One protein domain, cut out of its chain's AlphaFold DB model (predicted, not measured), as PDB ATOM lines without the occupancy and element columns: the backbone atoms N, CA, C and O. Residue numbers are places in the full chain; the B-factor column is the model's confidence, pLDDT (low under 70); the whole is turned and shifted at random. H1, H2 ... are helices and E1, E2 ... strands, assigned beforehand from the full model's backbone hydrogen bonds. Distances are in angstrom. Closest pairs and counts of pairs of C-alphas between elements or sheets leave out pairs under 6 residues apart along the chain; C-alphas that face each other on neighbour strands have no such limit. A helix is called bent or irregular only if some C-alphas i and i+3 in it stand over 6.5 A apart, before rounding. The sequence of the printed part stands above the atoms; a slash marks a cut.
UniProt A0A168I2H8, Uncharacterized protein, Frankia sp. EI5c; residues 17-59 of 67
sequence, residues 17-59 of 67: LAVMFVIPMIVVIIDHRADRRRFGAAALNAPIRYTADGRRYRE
ATOM      1  N   LEU A  17     259.839 177.199 294.179       97.75
ATOM      2  CA  LEU A  17     259.686 178.503 294.810       97.75
ATOM      3  C   LEU A  17     260.541 179.560 294.102       97.75
ATOM      4  O   LEU A  17     260.036 180.625 293.759       97.75
ATOM      5  N   ALA A  18     261.807 179.263 293.815       97.81
ATOM      6  CA  ALA A  18     262.692 180.168 293.091       97.81
ATOM      7  C   ALA A  18     262.135 180.504 291.700       97.81
ATOM      8  O   ALA A  18     262.081 181.675 291.326       97.81
ATOM      9  N   VAL A  19     261.647 179.507 290.958       97.75
ATOM     10  CA  VAL A  19     261.042 179.699 289.632       97.75
ATOM     11  C   VAL A  19     259.821 180.624 289.691       97.75
ATOM     12  O   VAL A  19     259.690 181.498 288.828       97.75
ATOM     13  N   MET A  20     258.978 180.505 290.726       97.50
ATOM     14  CA  MET A  20     257.816 181.383 290.924       97.50
ATOM     15  C   MET A  20     258.187 182.869 291.030       97.50
ATOM     16  O   MET A  20     257.374 183.709 290.658       97.50
ATOM     17  N   PHE A  21     259.398 183.206 291.489       97.00
ATOM     18  CA  PHE A  21     259.867 184.595 291.585       97.00
ATOM     19  C   PHE A  21     260.748 185.018 290.403       97.00
ATOM     20  O   PHE A  21     260.628 186.139 289.906       97.00
ATOM     21  N   VAL A  22     261.611 184.120 289.922       97.56
ATOM     22  CA  VAL A  22     262.566 184.399 288.841       97.56
ATOM     23  C   VAL A  22     261.841 184.681 287.525       97.56
ATOM     24  O   VAL A  22     262.211 185.623 286.825       97.56
ATOM     25  N   ILE A  23     260.786 183.928 287.191       96.31
ATOM     26  CA  ILE A  23     260.050 184.137 285.935       96.31
ATOM     27  C   ILE A  23     259.401 185.535 285.886       96.31
ATOM     28  O   ILE A  23     259.695 186.275 284.940       96.31
ATOM     29  N   PRO A  24     258.584 185.962 286.874       94.50
ATOM     30  CA  PRO A  24     258.047 187.324 286.899       94.50
ATOM     31  C   PRO A  24     259.134 188.401 286.854       94.50
ATOM     32  O   PRO A  24     258.999 189.382 286.123       94.50
ATOM     33  N   MET A  25     260.240 188.202 287.579       96.56
ATOM     34  CA  MET A  25     261.364 189.137 287.582       96.56
ATOM     35  C   MET A  25     261.973 189.304 286.182       96.56
ATOM     36  O   MET A  25     262.214 190.432 285.749       96.56
ATOM     37  N   ILE A  26     262.177 188.210 285.444       96.44
ATOM     38  CA  ILE A  26     262.688 188.248 284.065       96.44
ATOM     39  C   ILE A  26     261.743 189.038 283.156       96.44
ATOM     40  O   ILE A  26     262.208 189.886 282.393       96.44
ATOM     41  N   VAL A  27     260.430 188.807 283.256       93.56
ATOM     42  CA  VAL A  27     259.426 189.531 282.458       93.56
ATOM     43  C   VAL A  27     259.508 191.037 282.721       93.56
ATOM     44  O   VAL A  27     259.591 191.821 281.775       93.56
ATOM     45  N   VAL A  28     259.576 191.445 283.992       91.25
ATOM     46  CA  VAL A  28     259.713 192.857 284.386       91.25
ATOM     47  C   VAL A  28     261.020 193.462 283.864       91.25
ATOM     48  O   VAL A  28     261.020 194.592 283.377       91.25
ATOM     49  N   ILE A  29     262.133 192.725 283.912       92.81
ATOM     50  CA  ILE A  29     263.428 193.197 283.400       92.81
ATOM     51  C   ILE A  29     263.382 193.400 281.886       92.81
ATOM     52  O   ILE A  29     263.872 194.417 281.393       92.81
ATOM     53  N   ILE A  30     262.823 192.448 281.138       91.88
ATOM     54  CA  ILE A  30     262.681 192.563 279.681       91.88
ATOM     55  C   ILE A  30     261.845 193.799 279.345       91.88
ATOM     56  O   ILE A  30     262.237 194.585 278.481       91.88
ATOM     57  N   ASP A  31     260.753 194.000 280.079       87.25
ATOM     58  CA  ASP A  31     259.872 195.149 279.929       87.25
ATOM     59  C   ASP A  31     260.591 196.482 280.175       87.25
ATOM     60  O   ASP A  31     260.646 197.347 279.299       87.25
ATOM     61  N   HIS A  32     261.269 196.604 281.318       88.62
ATOM     62  CA  HIS A  32     262.042 197.796 281.662       88.62
ATOM     63  C   HIS A  32     263.156 198.061 280.649       88.62
ATOM     64  O   HIS A  32     263.426 199.208 280.296       88.62
ATOM     65  N   ARG A  33     263.822 197.016 280.143       90.50
ATOM     66  CA  ARG A  33     264.854 197.173 279.111       90.50
ATOM     67  C   ARG A  33     264.260 197.665 277.794       90.50
ATOM     68  O   ARG A  33     264.902 198.487 277.142       90.50
ATOM     69  N   ALA A  34     263.079 197.192 277.402       87.12
ATOM     70  CA  ALA A  34     262.395 197.655 276.199       87.12
ATOM     71  C   ALA A  34     261.996 199.135 276.317       87.12
ATOM     72  O   ALA A  34     262.306 199.926 275.423       87.12
ATOM     73  N   ASP A  35     261.410 199.530 277.448       85.69
ATOM     74  CA  ASP A  35     260.989 200.913 277.685       85.69
ATOM     75  C   ASP A  35     262.173 201.865 277.818       85.69
ATOM     76  O   ASP A  35     262.187 202.928 277.199       85.69
ATOM     77  N   ARG A  36     263.231 201.454 278.529       86.50
ATOM     78  CA  ARG A  36     264.468 202.237 278.626       86.50
ATOM     79  C   ARG A  36     265.108 202.463 277.257       86.50
ATOM     80  O   ARG A  36     265.647 203.539 277.020       86.50
ATOM     81  N   ARG A  37     265.064 201.467 276.365       86.44
ATOM     82  CA  ARG A  37     265.584 201.586 274.991       86.44
ATOM     83  C   ARG A  37     264.748 202.532 274.129       86.44
ATOM     84  O   ARG A  37     265.325 203.229 273.306       86.44
ATOM     85  N   ARG A  38     263.421 202.550 274.297       82.50
ATOM     86  CA  ARG A  38     262.510 203.391 273.498       82.50
ATOM     87  C   ARG A  38     262.411 204.832 273.986       82.50
ATOM     88  O   ARG A  38     262.352 205.741 273.169       82.50
ATOM     89  N   PHE A  39     262.359 205.028 275.297       83.56
ATOM     90  CA  PHE A  39     261.923 206.281 275.915       83.56
ATOM     91  C   PHE A  39     262.930 206.848 276.932       83.56
ATOM     92  O   PHE A  39     262.705 207.908 277.516       83.56
ATOM     93  N   GLY A  40     264.052 206.155 277.149       84.88
ATOM     94  CA  GLY A  40     265.086 206.550 278.103       84.88
ATOM     95  C   GLY A  40     264.763 206.172 279.553       84.88
ATOM     96  O   GLY A  40     263.763 205.527 279.859       84.88
ATOM     97  N   ALA A  41     265.649 206.555 280.477       83.94
ATOM     98  CA  ALA A  41     265.543 206.172 281.889       83.94
ATOM     99  C   ALA A  41     264.338 206.807 282.610       83.94
ATOM    100  O   ALA A  41     263.790 206.192 283.522       83.94
ATOM    101  N   ALA A  42     263.899 207.994 282.177       83.25
ATOM    102  CA  ALA A  42     262.751 208.693 282.758       83.25
ATOM    103  C   ALA A  42     261.443 207.893 282.628       83.25
ATOM    104  O   ALA A  42     260.583 207.965 283.503       83.25
ATOM    105  N   ALA A  43     261.328 207.066 281.583       79.81
ATOM    106  CA  ALA A  43     260.124 206.294 281.319       79.81
ATOM    107  C   ALA A  43     259.862 205.207 282.360       79.81
ATOM    108  O   ALA A  43     258.712 204.850 282.577       79.81
ATOM    109  N   LEU A  44     260.894 204.711 283.048       82.81
ATOM    110  CA  LEU A  44     260.735 203.650 284.048       82.81
ATOM    111  C   LEU A  44     259.872 204.087 285.240       82.81
ATOM    112  O   LEU A  44     259.190 203.249 285.825       82.81
ATOM    113  N   ASN A  45     259.853 205.388 285.541       86.00
ATOM    114  CA  ASN A  45     259.066 205.965 286.630       86.00
ATOM    115  C   ASN A  45     257.630 206.311 286.213       86.00
ATOM    116  O   ASN A  45     256.799 206.603 287.071       86.00
ATOM    117  N   ALA A  46     257.331 206.311 284.910       84.75
ATOM    118  CA  ALA A  46     255.992 206.607 284.430       84.75
ATOM    119  C   ALA A  46     255.068 205.395 284.635       84.75
ATOM    120  O   ALA A  46     255.463 204.267 284.303       84.75
ATOM    121  N   PRO A  47     253.843 205.605 285.147       85.69
ATOM    122  CA  PRO A  47     252.896 204.527 285.377       85.69
ATOM    123  C   PRO A  47     252.476 203.874 284.055       85.69
ATOM    124  O   PRO A  47     252.301 204.535 283.026       85.69
ATOM    125  N   ILE A  48     252.307 202.553 284.094       86.19
ATOM    126  CA  ILE A  48     251.800 201.767 282.969       86.19
ATOM    127  C   ILE A  48     250.272 201.788 283.027       86.19
ATOM    128  O   ILE A  48     249.676 201.435 284.045       86.19
ATOM    129  N   ARG A  49     249.639 202.182 281.925       86.75
ATOM    130  CA  ARG A  49     248.189 202.141 281.723       86.75
ATOM    131  C   ARG A  49     247.846 201.198 280.573       86.75
ATOM    132  O   ARG A  49     248.710 200.815 279.784       86.75
ATOM    133  N   TYR A  50     246.576 200.830 280.480       85.31
ATOM    134  CA  TYR A  50     246.056 199.960 279.431       85.31
ATOM    135  C   TYR A  50     244.971 200.702 278.658       85.31
ATOM    136  O   TYR A  50     244.137 201.380 279.257       85.31
ATOM    137  N   THR A  51     245.005 200.615 277.331       83.44
ATOM    138  CA  THR A  51     243.909 201.094 276.485       83.44
ATOM    139  C   THR A  51     242.688 200.185 276.642       83.44
ATOM    140  O   THR A  51     242.794 199.081 277.177       83.44
ATOM    141  N   ALA A  52     241.529 200.624 276.140       86.00
ATOM    142  CA  ALA A  52     240.313 199.803 276.111       86.00
ATOM    143  C   ALA A  52     240.521 198.466 275.370       86.00
ATOM    144  O   ALA A  52     239.950 197.452 275.759       86.00
ATOM    145  N   ASP A  53     241.413 198.446 274.376       87.38
ATOM    146  CA  ASP A  53     241.802 197.243 273.623       87.38
ATOM    147  C   ASP A  53     242.819 196.354 274.366       87.38
ATOM    148  O   ASP A  53     243.386 195.426 273.789       87.38
ATOM    149  N   GLY A  54     243.139 196.673 275.625       83.19
ATOM    150  CA  GLY A  54     244.110 195.941 276.438       83.19
ATOM    151  C   GLY A  54     245.572 196.196 276.067       83.19
ATOM    152  O   GLY A  54     246.466 195.531 276.595       83.19
ATOM    153  N   ARG A  55     245.870 197.159 275.181       84.19
ATOM    154  CA  ARG A  55     247.258 197.503 274.842       84.19
ATOM    155  C   ARG A  55     247.871 198.343 275.950       84.19
ATOM    156  O   ARG A  55     247.336 199.377 276.337       84.19
ATOM    157  N   ARG A  56     249.035 197.924 276.433       83.94
ATOM    158  CA  ARG A  56     249.798 198.683 277.426       83.94
ATOM    159  C   ARG A  56     250.464 199.916 276.809       83.94
ATOM    160  O   ARG A  56     251.008 199.844 275.705       83.94
ATOM    161  N   TYR A  57     250.482 201.014 277.550       83.44
ATOM    162  CA  TYR A  57     251.244 202.220 277.237       83.44
ATOM    163  C   TYR A  57     251.747 202.871 278.529       83.44
ATOM    164  O   TYR A  57     251.173 202.664 279.598       83.44
ATOM    165  N   ARG A  58     252.827 203.651 278.451       85.44
ATOM    166  CA  ARG A  58     253.265 204.471 279.584       85.44
ATOM    167  C   ARG A  58     252.631 205.844 279.500       85.44
ATOM    168  O   ARG A  58     252.634 206.465 278.440       85.44
ATOM    169  N   GLU A  59     252.085 206.311 280.615       80.81
ATOM    170  CA  GLU A  59     251.504 207.647 280.692       80.81
ATOM    171  C   GLU A  59     252.557 208.710 280.336       80.81
ATOM    172  O   GLU A  59     253.688 208.654 280.814       80.81
TER     173      GLU A  59
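What this domain is: This is residues 17 to 59 of the 67 residues of an uncharacterized protein of Frankia sp. EI5c (UniProt A0A168I2H8). What shape does the model make? It is roughly an L: the long helix H1 makes one arm, the small two-stranded hairpin of E1 and E2 makes the other, and the short helix H2 sits at the corner between them. Residues 17 to 30, which belong to H1, stand free and stick out from the rest. What is it built of? The printed part has 43 residues, with two named helices and two named strands in the order H1, H2, E1, E2; the sheet, in the order E1 - E2, is antiparallel, and the class is mostly helix. How is it spread out? The whole is loose, with a radius of gyration of the C-alphas of 12.2 A, and flat, with spans of 33 by 26 by 13 A.

How they stand to each other: How do the two strands pair? E1, residues 48 to 50, and E2, residues 56 to 58, form a hairpin, antiparallel at 140 degrees between their directions. N 49 and O 57 are 2.8 A apart and N 57 and O 49 are 2.9 A apart, both within hydrogen-bond range. What comes near the hairpin? The closest C-alphas of H2, residues 41 to 45, and E2 are those of Ala 43 and Arg 58, 7.3 A apart. H1, residues 17 to 39, is apart from both E1 and E2. Where do the helices meet? H1 touches H2 with residues 32 to 36 alone, and their closest C-alphas, those of His 32 and Leu 44, are 6.5 A apart. What do the helix backbones show? In H1, 18 of 19 O i to N i+4 pairs are within hydrogen-bond range; in H2 it is 0 of 1, beside 2 of 2 O i to N i+3 pairs.

Where its parts are: Where are the strands? E1 runs 7.0 A from Ile 48 to Tyr 50, and E2 runs 7.1 A from Arg 56 to Arg 58, whose C-alpha is at (253.265, 204.471, 279.584). Where are the helices? H1 runs 33.7 A from C-alpha 17 at (259.686, 178.503, 294.810) to C-alpha 39 at (261.923, 206.281, 275.915). H2 runs 8.0 A from Ala 41 to Asn 45. Is either helix bent? Neither is bent nor irregular, but only just: C-alphas 20 and 23 in H1 are 6.1 A apart, and C-alphas 42 and 45 in H2 are 6.0 A apart.

The domain as a whole: How far does it reach? The two C-alphas farthest apart, those of Leu 17 and Ala 52, are 34.3 A apart. Are there cuts or long links? The printed part has no cut, and the links H1 to H2, H2 to E1 and E1 to E2 are tight. How confident is the model? The mean pLDDT of the printed part is 88.5, and no printed residue is under 70.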